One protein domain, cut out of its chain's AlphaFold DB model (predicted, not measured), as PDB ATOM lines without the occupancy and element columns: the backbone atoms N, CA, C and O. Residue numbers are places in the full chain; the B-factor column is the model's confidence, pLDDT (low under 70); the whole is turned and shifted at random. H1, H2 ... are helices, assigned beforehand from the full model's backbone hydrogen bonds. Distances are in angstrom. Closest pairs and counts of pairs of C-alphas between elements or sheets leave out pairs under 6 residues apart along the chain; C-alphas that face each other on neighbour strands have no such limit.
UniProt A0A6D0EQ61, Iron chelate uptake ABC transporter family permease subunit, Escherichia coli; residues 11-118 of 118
ATOM      1  N   ARG A  11      47.369 -27.780 -58.398       87.25
ATOM      2  CA  ARG A  11      45.905 -27.622 -58.531       87.25
ATOM      3  C   ARG A  11      45.268 -26.958 -57.311       87.25
ATOM      4  O   ARG A  11      44.387 -26.121 -57.458       87.25
ATOM      5  N   TYR A  12      45.721 -27.293 -56.103       85.88
ATOM      6  CA  TYR A  12      45.233 -26.626 -54.891       85.88
ATOM      7  C   TYR A  12      45.647 -25.156 -54.860       85.88
ATOM      8  O   TYR A  12      44.836 -24.291 -54.548       85.88
ATOM      9  N   ARG A  13      46.894 -24.857 -55.249       89.50
ATOM     10  CA  ARG A  13      47.396 -23.478 -55.319       89.50
ATOM     11  C   ARG A  13      46.637 -22.653 -56.355       89.50
ATOM     12  O   ARG A  13      46.312 -21.508 -56.067       89.50
ATOM     13  N   THR A  14      46.321 -23.225 -57.518       92.38
ATOM     14  CA  THR A  14      45.540 -22.530 -58.551       92.38
ATOM     15  C   THR A  14      44.103 -22.286 -58.105       92.38
ATOM     16  O   THR A  14      43.592 -21.201 -58.344       92.38
ATOM     17  N   LEU A  15      43.460 -23.242 -57.421       91.44
ATOM     18  CA  LEU A  15      42.101 -23.058 -56.893       91.44
ATOM     19  C   LEU A  15      42.050 -21.988 -55.797       91.44
ATOM     20  O   LEU A  15      41.163 -21.139 -55.814       91.44
ATOM     21  N   LEU A  16      43.022 -21.989 -54.881       90.31
ATOM     22  CA  LEU A  16      43.128 -20.959 -53.846       90.31
ATOM     23  C   LEU A  16      43.385 -19.579 -54.455       90.31
ATOM     24  O   LEU A  16      42.688 -18.628 -54.118       90.31
ATOM     25  N   ALA A  17      44.338 -19.472 -55.385       92.00
ATOM     26  CA  ALA A  17      44.618 -18.216 -56.074       92.00
ATOM     27  C   ALA A  17      43.393 -17.710 -56.852       92.00
ATOM     28  O   ALA A  17      43.068 -16.528 -56.776       92.00
ATOM     29  N   ALA A  18      42.676 -18.603 -57.542       93.38
ATOM     30  CA  ALA A  18      41.444 -18.258 -58.240       93.38
ATOM     31  C   ALA A  18      40.372 -17.735 -57.275       93.38
ATOM     32  O   ALA A  18      39.764 -16.712 -57.564       93.38
ATOM     33  N   GLY A  19      40.178 -18.372 -56.114       90.94
ATOM     34  CA  GLY A  19      39.232 -17.900 -55.097       90.94
ATOM     35  C   GLY A  19      39.600 -16.526 -54.531       90.94
ATOM     36  O   GLY A  19      38.747 -15.643 -54.464       90.94
ATOM     37  N   VAL A  20      40.877 -16.316 -54.193       92.25
ATOM     38  CA  VAL A  20      41.387 -15.036 -53.665       92.25
ATOM     39  C   VAL A  20      41.244 -13.901 -54.678       92.25
ATOM     40  O   VAL A  20      40.955 -12.778 -54.283       92.25
ATOM     41  N   LEU A  21      41.415 -14.176 -55.974       92.31
ATOM     42  CA  LEU A  21      41.232 -13.180 -57.035       92.31
ATOM     43  C   LEU A  21      39.756 -12.964 -57.398       92.31
ATOM     44  O   LEU A  21      39.354 -11.841 -57.700       92.31
ATOM     45  N   ALA A  22      38.937 -14.016 -57.359       92.50
ATOM     46  CA  ALA A  22      37.519 -13.934 -57.694       92.50
ATOM     47  C   ALA A  22      36.718 -13.146 -56.650       92.50
ATOM     48  O   ALA A  22      35.800 -12.421 -57.017       92.50
ATOM     49  N   LEU A  23      37.069 -13.249 -55.364       91.25
ATOM     50  CA  LEU A  23      36.368 -12.571 -54.268       91.25
ATOM     51  C   LEU A  23      36.302 -11.035 -54.423       91.25
ATOM     52  O   LEU A  23      35.192 -10.501 -54.449       91.25
ATOM     53  N   PRO A  24      37.425 -10.299 -54.572       88.38
ATOM     54  CA  PRO A  24      37.384  -8.852 -54.762       88.38
ATOM     55  C   PRO A  24      36.699  -8.471 -56.077       88.38
ATOM     56  O   PRO A  24      35.945  -7.501 -56.106       88.38
ATOM     57  N   LEU A  25      36.891  -9.257 -57.144       89.44
ATOM     58  CA  LEU A  25      36.194  -9.039 -58.411       89.44
ATOM     59  C   LEU A  25      34.670  -9.132 -58.232       89.44
ATOM     60  O   LEU A  25      33.942  -8.261 -58.702       89.44
ATOM     61  N   MET A  26      34.184 -10.145 -57.512       90.12
ATOM     62  CA  MET A  26      32.761 -10.308 -57.212       90.12
ATOM     63  C   MET A  26      32.220  -9.186 -56.324       90.12
ATOM     64  O   MET A  26      31.111  -8.724 -56.570       90.12
ATOM     65  N   LEU A  27      32.990  -8.712 -55.338       87.06
ATOM     66  CA  LEU A  27      32.588  -7.575 -54.500       87.06
ATOM     67  C   LEU A  27      32.429  -6.292 -55.324       87.06
ATOM     68  O   LEU A  27      31.425  -5.597 -55.177       87.06
ATOM     69  N   VAL A  28      33.367  -6.008 -56.234       85.94
ATOM     70  CA  VAL A  28      33.276  -4.847 -57.134       85.94
ATOM     71  C   VAL A  28      32.060  -4.970 -58.050       85.94
ATOM     72  O   VAL A  28      31.267  -4.034 -58.143       85.94
ATOM     73  N   LEU A  29      31.852  -6.135 -58.670       87.06
ATOM     74  CA  LEU A  29      30.684  -6.369 -59.523       87.06
ATOM     75  C   LEU A  29      29.369  -6.215 -58.738       87.06
ATOM     76  O   LEU A  29      28.447  -5.540 -59.202       87.06
ATOM     77  N   ALA A  30      29.295  -6.752 -57.521       85.50
ATOM     78  CA  ALA A  30      28.129  -6.615 -56.650       85.50
ATOM     79  C   ALA A  30      27.867  -5.153 -56.239       85.50
ATOM     80  O   ALA A  30      26.712  -4.738 -56.159       85.50
ATOM     81  N   ALA A  31      28.921  -4.359 -56.030       80.69
ATOM     82  CA  ALA A  31      28.813  -2.932 -55.740       80.69
ATOM     83  C   ALA A  31      28.358  -2.103 -56.960       80.69
ATOM     84  O   ALA A  31      27.706  -1.066 -56.806       80.69
ATOM     85  N   THR A  32      28.638  -2.560 -58.184       78.88
ATOM     86  CA  THR A  32      28.193  -1.868 -59.407       78.88
ATOM     87  C   THR A  32      26.735  -2.143 -59.781       78.88
ATOM     88  O   THR A  32      26.078  -1.261 -60.332       78.88
ATOM     89  N   GLN A  33      26.191  -3.309 -59.427       80.00
ATOM     90  CA  GLN A  33      24.823  -3.692 -59.784       80.00
ATOM     91  C   GLN A  33      23.792  -3.082 -58.818       80.00
ATOM     92  O   GLN A  33      23.795  -3.358 -57.615       80.00
ATOM     93  N   GLY A  34      22.858  -2.281 -59.334       71.75
ATOM     94  CA  GLY A  34      21.717  -1.800 -58.554       71.75
ATOM     95  C   GLY A  34      20.664  -1.065 -59.379       71.75
ATOM     96  O   GLY A  34      20.914  -0.675 -60.513       71.75
ATOM     97  N   GLU A  35      19.482  -0.902 -58.784       66.88
ATOM     98  CA  GLU A  35      18.278  -0.364 -59.439       66.88
ATOM     99  C   GLU A  35      18.369   1.140 -59.727       66.88
ATOM    100  O   GLU A  35      17.832   1.613 -60.724       66.88
ATOM    101  N   MET A  36      19.098   1.894 -58.897       71.44
ATOM    102  CA  MET A  36      19.465   3.273 -59.219       71.44
ATOM    103  C   MET A  36      20.653   3.306 -60.178       71.44
ATOM    104  O   MET A  36      21.708   2.722 -59.896       71.44
ATOM    105  N   ALA A  37      20.478   4.030 -61.285       68.19
ATOM    106  CA  ALA A  37      21.488   4.249 -62.309       68.19
ATOM    107  C   ALA A  37      22.632   5.124 -61.769       68.19
ATOM    108  O   ALA A  37      22.658   6.335 -61.956       68.19
ATOM    109  N   VAL A  38      23.582   4.493 -61.085       74.50
ATOM    110  CA  VAL A  38      24.877   5.087 -60.743       74.50
ATOM    111  C   VAL A  38      25.841   4.741 -61.872       74.50
ATOM    112  O   VAL A  38      25.956   3.573 -62.249       74.50
ATOM    113  N   SER A  39      26.532   5.741 -62.425       80.25
ATOM    114  CA  SER A  39      27.542   5.503 -63.461       80.25
ATOM    115  C   SER A  39      28.643   4.576 -62.933       80.25
ATOM    116  O   SER A  39      29.092   4.719 -61.794       80.25
ATOM    117  N   PHE A  40      29.124   3.650 -63.769       78.25
ATOM    118  CA  PHE A  40      30.213   2.730 -63.410       78.25
ATOM    119  C   PHE A  40      31.468   3.467 -62.922       78.25
ATOM    120  O   PHE A  40      32.169   2.979 -62.036       78.25
ATOM    121  N   ILE A  41      31.725   4.661 -63.467       79.19
ATOM    122  CA  ILE A  41      32.853   5.513 -63.071       79.19
ATOM    123  C   ILE A  41      32.648   6.026 -61.643       79.19
ATOM    124  O   ILE A  41      33.532   5.861 -60.807       79.19
ATOM    125  N   THR A  42      31.467   6.571 -61.346       82.06
ATOM    126  CA  THR A  42      31.102   7.047 -60.008       82.06
ATOM    127  C   THR A  42      31.170   5.921 -58.978       82.06
ATOM    128  O   THR A  42      31.727   6.106 -57.900       82.06
ATOM    129  N   ALA A  43      30.666   4.726 -59.308       81.69
ATOM    130  CA  ALA A  43      30.736   3.572 -58.414       81.69
ATOM    131  C   ALA A  43      32.192   3.179 -58.106       81.69
ATOM    132  O   ALA A  43      32.535   2.949 -56.946       81.69
ATOM    133  N   GLY A  44      33.066   3.169 -59.118       82.94
ATOM    134  CA  GLY A  44      34.498   2.930 -58.929       82.94
ATOM    135  C   GLY A  44      35.166   3.998 -58.057       82.94
ATOM    136  O   GLY A  44      35.915   3.665 -57.140       82.94
ATOM    137  N   GLN A  45      34.851   5.275 -58.286       85.12
ATOM    138  CA  GLN A  45      35.353   6.386 -57.472       85.12
ATOM    139  C   GLN A  45      34.848   6.316 -56.024       85.12
ATOM    140  O   GLN A  45      35.630   6.558 -55.109       85.12
ATOM    141  N   ALA A  46      33.588   5.933 -55.799       85.56
ATOM    142  CA  ALA A  46      33.006   5.761 -54.468       85.56
ATOM    143  C   ALA A  46      33.649   4.592 -53.701       85.56
ATOM    144  O   ALA A  46      33.942   4.724 -52.510       85.56
ATOM    145  N   ILE A  47      33.931   3.471 -54.377       85.81
ATOM    146  CA  ILE A  47      34.673   2.349 -53.783       85.81
ATOM    147  C   ILE A  47      36.081   2.804 -53.380       85.81
ATOM    148  O   ILE A  47      36.483   2.586 -52.240       85.81
ATOM    149  N   LEU A  48      36.812   3.474 -54.279       86.19
ATOM    150  CA  LEU A  48      38.162   3.977 -53.992       86.19
ATOM    151  C   LEU A  48      38.180   4.996 -52.845       86.19
ATOM    152  O   LEU A  48      39.079   4.943 -52.005       86.19
ATOM    153  N   ASN A  49      37.175   5.875 -52.787       87.25
ATOM    154  CA  ASN A  49      37.054   6.887 -51.743       87.25
ATOM    155  C   ASN A  49      36.800   6.245 -50.370       87.25
ATOM    156  O   ASN A  49      37.534   6.505 -49.422       87.25
ATOM    157  N   GLY A  50      35.855   5.305 -50.261       84.06
ATOM    158  CA  GLY A  50      35.638   4.618 -48.979       84.06
ATOM    159  C   GLY A  50      36.712   3.588 -48.605       84.06
ATOM    160  O   GLY A  50      36.818   3.234 -47.436       84.06
ATOM    161  N   LEU A  51      37.561   3.151 -49.545       85.12
ATOM    162  CA  LEU A  51      38.811   2.438 -49.232       85.12
ATOM    163  C   LEU A  51      39.931   3.380 -48.744       85.12
ATOM    164  O   LEU A  51      40.999   2.900 -48.366       85.12
ATOM    165  N   GLY A  52      39.716   4.699 -48.761       85.31
ATOM    166  CA  GLY A  52      40.695   5.708 -48.350       85.31
ATOM    167  C   GLY A  52      41.850   5.904 -49.337       85.31
ATOM    168  O   GLY A  52      42.872   6.481 -48.974       85.31
ATOM    169  N   LEU A  53      41.720   5.410 -50.573       85.19
ATOM    170  CA  LEU A  53      42.769   5.498 -51.597       85.19
ATOM    171  C   LEU A  53      42.735   6.827 -52.358       85.19
ATOM    172  O   LEU A  53      43.758   7.272 -52.875       85.19
ATOM    173  N   THR A  54      41.560   7.445 -52.457       87.50
ATOM    174  CA  THR A  54      41.335   8.703 -53.175       87.50
ATOM    175  C   THR A  54      40.299   9.558 -52.445       87.50
ATOM    176  O   THR A  54      39.621   9.074 -51.550       87.50
ATOM    177  N   ALA A  55      40.159  10.827 -52.833       82.31
ATOM    178  CA  ALA A  55      39.137  11.736 -52.309       82.31
ATOM    179  C   ALA A  55      38.474  12.483 -53.477       82.31
ATOM    180  O   ALA A  55      38.757  13.651 -53.734       82.31
ATOM    181  N   PHE A  56      37.660  11.765 -54.252       83.06
ATOM    182  CA  PHE A  56      36.880  12.369 -55.333       83.06
ATOM    183  C   PHE A  56      35.642  13.060 -54.767       83.06
ATOM    184  O   PHE A  56      34.979  12.510 -53.886       83.06
ATOM    185  N   ASP A  57      35.321  14.234 -55.306       82.00
ATOM    186  CA  ASP A  57      34.123  14.982 -54.934       82.00
ATOM    187  C   ASP A  57      32.901  14.313 -55.579       82.00
ATOM    188  O   ASP A  57      32.756  14.284 -56.804       82.00
ATOM    189  N   LEU A  58      32.077  13.669 -54.754       81.44
ATOM    190  CA  LEU A  58      30.980  12.796 -55.165       81.44
ATOM    191  C   LEU A  58      29.709  13.175 -54.399       81.44
ATOM    192  O   LEU A  58      29.795  13.496 -53.211       81.44
ATOM    193  N   PRO A  59      28.518  13.073 -55.016       83.44
ATOM    194  CA  PRO A  59      27.266  13.254 -54.294       83.44
ATOM    195  C   PRO A  59      27.178  12.280 -53.112       83.44
ATOM    196  O   PRO A  59      27.288  11.064 -53.288       83.44
ATOM    197  N   GLN A  60      26.935  12.804 -51.908       81.31
ATOM    198  CA  GLN A  60      26.894  12.009 -50.673       81.31
ATOM    199  C   GLN A  60      25.878  10.856 -50.747       81.31
ATOM    200  O   GLN A  60      26.122   9.777 -50.214       81.31
ATOM    201  N   VAL A  61      24.771  11.058 -51.467       84.38
ATOM    202  CA  VAL A  61      23.743  10.032 -51.701       84.38
ATOM    203  C   VAL A  61      24.295   8.861 -52.519       84.38
ATOM    204  O   VAL A  61      24.112   7.709 -52.136       84.38
ATOM    205  N   GLU A  62      25.007   9.128 -53.617       82.75
ATOM    206  CA  GLU A  62      25.578   8.081 -54.479       82.75
ATOM    207  C   GLU A  62      26.682   7.301 -53.756       82.75
ATOM    208  O   GLU A  62      26.709   6.069 -53.815       82.75
ATOM    209  N   ALA A  63      27.541   8.002 -53.007       84.19
ATOM    210  CA  ALA A  63      28.570   7.377 -52.181       84.19
ATOM    211  C   ALA A  63      27.965   6.488 -51.077       84.19
ATOM    212  O   ALA A  63      28.402   5.346 -50.899       84.19
ATOM    213  N   GLY A  64      26.923   6.974 -50.392       83.69
ATOM    214  CA  GLY A  64      26.190   6.224 -49.370       83.69
ATOM    215  C   GLY A  64      25.511   4.973 -49.931       83.69
ATOM    216  O   GLY A  64      25.651   3.892 -49.366       83.69
ATOM    217  N   ILE A  65      24.864   5.055 -51.099       86.69
ATOM    218  CA  ILE A  65      24.253   3.882 -51.754       86.69
ATOM    219  C   ILE A  65      25.302   2.799 -52.036       86.69
ATOM    220  O   ILE A  65      25.044   1.611 -51.822       86.69
ATOM    221  N   VAL A  66      26.482   3.177 -52.530       87.88
ATOM    222  CA  VAL A  66      27.539   2.208 -52.842       87.88
ATOM    223  C   VAL A  66      28.064   1.543 -51.566       87.88
ATOM    224  O   VAL A  66      28.151   0.315 -51.528       87.88
ATOM    225  N   TRP A  67      28.357   2.309 -50.514       87.69
ATOM    226  CA  TRP A  67      28.969   1.773 -49.292       87.69
ATOM    227  C   TRP A  67      27.982   1.181 -48.285       87.69
ATOM    228  O   TRP A  67      28.138   0.034 -47.865       87.69
ATOM    229  N   GLU A  68      26.959   1.934 -47.901       88.38
ATOM    230  CA  GLU A  68      26.032   1.536 -46.838       88.38
ATOM    231  C   GLU A  68      25.069   0.449 -47.310       88.38
ATOM    232  O   GLU A  68      24.743  -0.466 -46.556       88.38
ATOM    233  N   TYR A  69      24.650   0.502 -48.578       87.88
ATOM    234  CA  TYR A  69      23.687  -0.453 -49.119       87.88
ATOM    235  C   TYR A  69      24.358  -1.578 -49.915       87.88
ATOM    236  O   TYR A  69      24.240  -2.756 -49.559       87.88
ATOM    237  N   ARG A  70      25.072  -1.252 -51.002       89.31
ATOM    238  CA  ARG A  70      25.566  -2.286 -51.929       89.31
ATOM    239  C   ARG A  70      26.741  -3.076 -51.355       89.31
ATOM    240  O   ARG A  70      26.716  -4.306 -51.426       89.31
ATOM    241  N   MET A  71      27.726  -2.402 -50.762       88.06
ATOM    242  CA  MET A  71      28.908  -3.055 -50.196       88.06
ATOM    243  C   MET A  71      28.564  -3.873 -48.947       88.06
ATOM    244  O   MET A  71      28.972  -5.030 -48.851       88.06
ATOM    245  N   SER A  72      27.738  -3.335 -48.042       91.00
ATOM    246  CA  SER A  72      27.226  -4.075 -46.876       91.00
ATOM    247  C   SER A  72      26.550  -5.396 -47.276       91.00
ATOM    248  O   SER A  72      26.894  -6.471 -46.775       91.00
ATOM    249  N   ARG A  73      25.660  -5.352 -48.278       90.12
ATOM    250  CA  ARG A  73      24.996  -6.545 -48.824       90.12
ATOM    251  C   ARG A  73      25.976  -7.527 -49.475       90.12
ATOM    252  O   ARG A  73      25.840  -8.734 -49.280       90.12
ATOM    253  N   ALA A  74      26.948  -7.033 -50.242       91.94
ATOM    254  CA  ALA A  74      27.956  -7.871 -50.894       91.94
ATOM    255  C   ALA A  74      28.838  -8.606 -49.868       91.94
ATOM    256  O   ALA A  74      29.103  -9.800 -50.018       91.94
ATOM    257  N   LEU A  75      29.228  -7.920 -48.789       92.38
ATOM    258  CA  LEU A  75      29.966  -8.514 -47.675       92.38
ATOM    259  C   LEU A  75      29.134  -9.577 -46.952       92.38
ATOM    260  O   LEU A  75      29.637 -10.671 -46.701       92.38
ATOM    261  N   MET A  76      27.854  -9.309 -46.678       93.94
ATOM    262  CA  MET A  76      26.963 -10.309 -46.080       93.94
ATOM    263  C   MET A  76      26.810 -11.556 -46.959       93.94
ATOM    264  O   MET A  76      26.860 -12.675 -46.443       93.94
ATOM    265  N   ALA A  77      26.684 -11.396 -48.278       93.06
ATOM    266  CA  ALA A  77      26.648 -12.518 -49.218       93.06
ATOM    267  C   ALA A  77      27.954 -13.337 -49.199       93.06
ATOM    268  O   ALA A  77      27.912 -14.568 -49.154       93.06
ATOM    269  N   ALA A  78      29.113 -12.673 -49.171       93.69
ATOM    270  CA  ALA A  78      30.411 -13.342 -49.091       93.69
ATOM    271  C   ALA A  78      30.585 -14.114 -47.770       93.69
ATOM    272  O   ALA A  78      30.985 -15.281 -47.781       93.69
ATOM    273  N   CYS A  79      30.244 -13.492 -46.639       94.56
ATOM    274  CA  CYS A  79      30.345 -14.101 -45.314       94.56
ATOM    275  C   CYS A  79      29.394 -15.292 -45.154       94.56
ATOM    276  O   CYS A  79      29.817 -16.361 -44.714       94.56
ATOM    277  N   SER A  80      28.123 -15.136 -45.536       93.44
ATOM    278  CA  SER A  80      27.132 -16.219 -45.456       93.44
ATOM    279  C   SER A  80      27.480 -17.384 -46.386       93.44
ATOM    280  O   SER A  80      27.484 -18.533 -45.943       93.44
ATOM    281  N   GLY A  81      27.863 -17.112 -47.638       92.50
ATOM    282  CA  GLY A  81      28.295 -18.143 -48.586       92.50
ATOM    283  C   GLY A  81      29.550 -18.889 -48.120       92.50
ATOM    284  O   GLY A  81      29.592 -20.120 -48.161       92.50
ATOM    285  N   GLY A  82      30.546 -18.162 -47.602       93.44
ATOM    286  CA  GLY A  82      31.749 -18.753 -47.010       93.44
ATOM    287  C   GLY A  82      31.439 -19.612 -45.780       93.44
ATOM    288  O   GLY A  82      31.945 -20.730 -45.664       93.44
ATOM    289  N   GLY A  83      30.559 -19.133 -44.898       92.75
ATOM    290  CA  GLY A  83      30.090 -19.877 -43.729       92.75
ATOM    291  C   GLY A  83      29.377 -21.179 -44.101       92.75
ATOM    292  O   GLY A  83      29.674 -22.226 -43.523       92.75
ATOM    293  N   LEU A  84      28.500 -21.151 -45.110       91.38
ATOM    294  CA  LEU A  84      27.818 -22.347 -45.618       91.38
ATOM    295  C   LEU A  84      28.796 -23.347 -46.248       91.38
ATOM    296  O   LEU A  84      28.690 -24.546 -45.985       91.38
ATOM    297  N   ALA A  85      29.778 -22.870 -47.020       91.38
ATOM    298  CA  ALA A  85      30.810 -23.725 -47.606       91.38
ATOM    299  C   ALA A  85      31.649 -24.434 -46.526       91.38
ATOM    300  O   ALA A  85      31.894 -25.640 -46.619       91.38
ATOM    301  N   LEU A  86      32.043 -23.710 -45.472       92.75
ATOM    302  CA  LEU A  86      32.766 -24.275 -44.329       92.75
ATOM    303  C   LEU A  86      31.904 -25.260 -43.534       92.75
ATOM    304  O   LEU A  86      32.377 -26.342 -43.191       92.75
ATOM    305  N   CYS A  87      30.642 -24.922 -43.273       91.44
ATOM    306  CA  CYS A  87      29.712 -25.812 -42.585       91.44
ATOM    307  C   CYS A  87      29.533 -27.130 -43.356       91.44
ATOM    308  O   CYS A  87      29.664 -28.205 -42.771       91.44
ATOM    309  N   GLY A  88      29.333 -27.056 -44.677       90.56
ATOM    310  CA  GLY A  88      29.264 -28.229 -45.549       90.56
ATOM    311  C   GLY A  88      30.531 -29.084 -45.479       90.56
ATOM    312  O   GLY A  88      30.439 -30.291 -45.260       90.56
ATOM    313  N   LEU A  89      31.714 -28.464 -45.566       92.38
ATOM    314  CA  LEU A  89      33.001 -29.161 -45.444       92.38
ATOM    315  C   LEU A  89      33.128 -29.905 -44.104       92.38
ATOM    316  O   LEU A  89      33.503 -31.081 -44.071       92.38
ATOM    317  N   VAL A  90      32.806 -29.230 -42.997       92.44
ATOM    318  CA  VAL A  90      32.880 -29.804 -41.648       92.44
ATOM    319  C   VAL A  90      31.916 -30.982 -41.517       92.44
ATOM    320  O   VAL A  90      32.331 -32.060 -41.091       92.44
ATOM    321  N   LEU A  91      30.662 -30.827 -41.943       91.25
ATOM    322  CA  LEU A  91      29.660 -31.890 -41.856       91.25
ATOM    323  C   LEU A  91      30.022 -33.104 -42.711       91.25
ATOM    324  O   LEU A  91      29.950 -34.233 -42.223       91.25
ATOM    325  N   GLN A  92      30.480 -32.882 -43.944       93.50
ATOM    326  CA  GLN A  92      30.961 -33.953 -44.817       93.50
ATOM    327  C   GLN A  92      32.143 -34.703 -44.187       93.50
ATOM    328  O   GLN A  92      32.226 -35.926 -44.313       93.50
ATOM    329  N   SER A  93      33.027 -34.004 -43.461       92.38
ATOM    330  CA  SER A  93      34.173 -34.618 -42.775       92.38
ATOM    331  C   SER A  93      33.774 -35.455 -41.551       92.38
ATOM    332  O   SER A  93      34.268 -36.574 -41.391       92.38
ATOM    333  N   ILE A  94      32.849 -34.954 -40.723       93.06
ATOM    334  CA  ILE A  94      32.389 -35.625 -39.497       93.06
ATOM    335  C   ILE A  94      31.574 -36.866 -39.853       93.06
ATOM    336  O   ILE A  94      31.828 -37.952 -39.335       93.06
ATOM    337  N   LEU A  95      30.620 -36.711 -40.772       90.06
ATOM    338  CA  LEU A  95      29.726 -37.788 -41.195       90.06
ATOM    339  C   LEU A  95      30.392 -38.747 -42.182       90.06
ATOM    340  O   LEU A  95      29.837 -39.804 -42.473       90.06
ATOM    341  N   ARG A  96      31.568 -38.377 -42.710       90.75
ATOM    342  CA  ARG A  96      32.286 -39.110 -43.765       90.75
ATOM    343  C   ARG A  96      31.374 -39.442 -44.952       90.75
ATOM    344  O   ARG A  96      31.527 -40.482 -45.589       90.75
ATOM    345  N   ASN A  97      30.426 -38.550 -45.234       88.25
ATOM    346  CA  ASN A  97      29.431 -38.694 -46.282       88.25
ATOM    347  C   ASN A  97      29.498 -37.464 -47.202       88.25
ATOM    348  O   ASN A  97      29.118 -36.376 -46.768       88.25
ATOM    349  N   PRO A  98      29.948 -37.613 -48.462       84.75
ATOM    350  CA  PRO A  98      30.062 -36.492 -49.397       84.75
ATOM    351  C   PRO A  98      28.706 -35.891 -49.805       84.75
ATOM    352  O   PRO A  98      28.684 -34.827 -50.412       84.75
ATOM    353  N   LEU A  99      27.589 -36.548 -49.476       83.88
ATOM    354  CA  LEU A  99      26.230 -36.050 -49.710       83.88
ATOM    355  C   LEU A  99      25.640 -35.317 -48.496       83.88
ATOM    356  O   LEU A  99      24.497 -34.877 -48.549       83.88
ATOM    357  N   ALA A 100      26.379 -35.219 -47.386       84.44
ATOM    358  CA  ALA A 100      25.896 -34.505 -46.215       84.44
ATOM    359  C   ALA A 100      25.837 -32.994 -46.480       84.44
ATOM    360  O   ALA A 100      26.829 -32.379 -46.879       84.44
ATOM    361  N   GLU A 101      24.684 -32.395 -46.186       83.62
ATOM    362  CA  GLU A 101      24.467 -30.953 -46.261       83.62
ATOM    363  C   GLU A 101      23.850 -30.410 -44.955       83.62
ATOM    364  O   GLU A 101      23.092 -31.120 -44.285       83.62
ATOM    365  N   PRO A 102      24.141 -29.148 -44.580       74.19
ATOM    366  CA  PRO A 102      23.688 -28.555 -43.315       74.19
ATOM    367  C   PRO A 102      22.171 -28.513 -43.140       74.19
ATOM    368  O   PRO A 102      21.667 -28.571 -42.017       74.19
ATOM    369  N   TYR A 103      21.442 -28.416 -44.249       74.44
ATOM    370  CA  TYR A 103      19.990 -28.287 -44.247       74.44
ATOM    371  C   TYR A 103      19.275 -29.556 -43.760       74.44
ATOM    372  O   TYR A 103      18.198 -29.445 -43.177       74.44
ATOM    373  N   LEU A 104      19.886 -30.740 -43.899       72.56
ATOM    374  CA  LEU A 104      19.261 -32.017 -43.525       72.56
ATOM    375  C   LEU A 104      19.255 -32.297 -42.015       72.56
ATOM    376  O   LEU A 104      18.488 -33.136 -41.554       72.56
ATOM    377  N   LEU A 105      20.084 -31.602 -41.230       78.44
ATOM    378  CA  LEU A 105      20.239 -31.845 -39.787       78.44
ATOM    379  C   LEU A 105      19.349 -30.945 -38.910       78.44
ATOM    380  O   LEU A 105      19.530 -30.896 -37.697       78.44
ATOM    381  N   GLY A 106      18.411 -30.199 -39.505       82.06
ATOM    382  CA  GLY A 106      17.486 -29.323 -38.769       82.06
ATOM    383  C   GLY A 106      18.083 -27.989 -38.296       82.06
ATOM    384  O   GLY A 106      17.379 -27.188 -37.685       82.06
ATOM    385  N   ILE A 107      19.348 -27.703 -38.629       85.81
ATOM    386  CA  ILE A 107      20.062 -26.470 -38.242       85.81
ATOM    387  C   ILE A 107      19.342 -25.223 -38.785       85.81
ATOM    388  O   ILE A 107      19.148 -24.250 -38.060       85.81
ATOM    389  N   SER A 108      18.879 -25.270 -40.040       87.50
ATOM    390  CA  SER A 108      18.136 -24.166 -40.669       87.50
ATOM    391  C   SER A 108      16.774 -23.920 -40.006       87.50
ATOM    392  O   SER A 108      16.401 -22.779 -39.750       87.50
ATOM    393  N   ALA A 109      16.042 -24.987 -39.659       88.25
ATOM    394  CA  ALA A 109      14.749 -24.870 -38.984       88.25
ATOM    395  C   ALA A 109      14.891 -24.251 -37.582       88.25
ATOM    396  O   ALA A 109      14.104 -23.379 -37.217       88.25
ATOM    397  N   GLY A 110      15.928 -24.641 -36.829       88.69
ATOM    398  CA  GLY A 110      16.248 -24.038 -35.532       88.69
ATOM    399  C   GLY A 110      16.643 -22.560 -35.637       88.69
ATOM    400  O   GLY A 110      16.169 -21.748 -34.846       88.69
ATOM    401  N   ALA A 111      17.451 -22.192 -36.639       90.44
ATOM    402  CA  ALA A 111      17.823 -20.797 -36.886       90.44
ATOM    403  C   ALA A 111      16.603 -19.924 -37.232       90.44
ATOM    404  O   ALA A 111      16.446 -18.846 -36.665       90.44
ATOM    405  N   SER A 112      15.712 -20.410 -38.102       91.88
ATOM    406  CA  SER A 112      14.473 -19.707 -38.459       91.88
ATOM    407  C   SER A 112      13.537 -19.532 -37.264       91.88
ATOM    408  O   SER A 112      12.994 -18.448 -37.076       91.88
ATOM    409  N   LEU A 113      13.373 -20.563 -36.429       94.19
ATOM    410  CA  LEU A 113      12.595 -20.450 -35.193       94.19
ATOM    411  C   LEU A 113      13.201 -19.396 -34.253       94.19
ATOM    412  O   LEU A 113      12.480 -18.533 -33.764       94.19
ATOM    413  N   GLY A 114      14.524 -19.414 -34.056       94.00
ATOM    414  CA  GLY A 114      15.218 -18.408 -33.250       94.00
ATOM    415  C   GLY A 114      15.035 -16.981 -33.776       94.00
ATOM    416  O   GLY A 114      14.818 -16.072 -32.981       94.00
ATOM    417  N   ALA A 115      15.053 -16.793 -35.099       94.12
ATOM    418  CA  ALA A 115      14.811 -15.496 -35.731       94.12
ATOM    419  C   ALA A 115      13.376 -14.980 -35.534       94.12
ATOM    420  O   ALA A 115      13.177 -13.775 -35.502       94.12
ATOM    421  N   VAL A 116      12.385 -15.869 -35.401       95.25
ATOM    422  CA  VAL A 116      10.987 -15.499 -35.104       95.25
ATOM    423  C   VAL A 116      10.778 -15.187 -33.618       95.25
ATOM    424  O   VAL A 116       9.854 -14.461 -33.266       95.25
ATOM    425  N   CYS A 117      11.599 -15.754 -32.732       94.94
ATOM    426  CA  CYS A 117      11.479 -15.558 -31.287       94.94
ATOM    427  C   CYS A 117      12.071 -14.235 -30.763       94.94
ATOM    428  O   CYS A 117      11.806 -13.905 -29.606       94.94
ATOM    429  N   VAL A 118      12.878 -13.525 -31.557       84.00
ATOM    430  CA  VAL A 118      13.451 -12.197 -31.248       84.00
ATOM    431  C   VAL A 118      12.608 -11.106 -31.890       84.00
ATOM    432  O   VAL A 118      12.350 -10.103 -31.190       84.00
TER     433      VAL A 118
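Overview. This is residues 11 to 118 of the 118 residues of the protein "Iron chelate uptake ABC transporter family permease subunit" of Escherichia coli (UniProt A0A6D0EQ61). A loose, open frame is built along one long helix, H3; H1 meets H3's first half with its last residues and slants away, while H2 crosses near H3's beginning. At the far end the chain folds back through short H4 into H5, and residues 11 to 22 of H1 and residues 106 to 118 stick out on opposite sides of H3. The printed part has 108 residues with five named helices, H1 to H5 in order, and no named strand: all helix. It is loose, with a radius of gyration of the C-alphas of 18.6 A, and flat, spanning 54 by 45 by 22 A.

Along the chain. H1, residues 11 to 32, begins at C-alpha 11 (45.905, -27.622, -58.531) and is 31.3 A long. H2, residues 40 to 50, measures 15.5 A. H3, residues 60 to 95, runs 50.8 A from C-alpha 60 (26.894, 12.009, -50.673). H4, residues 102 to 105, measures 5.9 A. H5, residues 107 to 117, measures 15.5 A and ends at C-alpha 117 (11.479, -15.558, -31.287).

Arrangement. H3 is the hub, touching three helices. Residues 23 to 32 of H1 touch it, closest at the C-alphas of Ala 31 and Arg 70, 5.0 A, at a shallow tilt of 31 degrees, opposite ways. H2 touches H3 about perpendicular, at 78 degrees, closest at the C-alphas of Ala 46 and Ala 63, 5.2 A. H2 also touches H1, closest at the C-alphas of Thr 32 and Ala 43, 6.1 A. H4 touches H3, closest at the C-alphas of Gly 88 and Pro 102, 6.0 A. H5 is apart from H3. Every O i to N i+4 pair is within hydrogen-bond range in H2 and H5, with 16 of 18 in H1 and 30 of 32 in H3; H4 is too short for such a pair.

Size, cuts and confidence. The two C-alphas farthest apart, those of Asp 57 and Arg 96, are 55.3 A apart. The printed part has no cut and no long link. Its mean pLDDT is 86.8, and residues 35 and 37 are under 70.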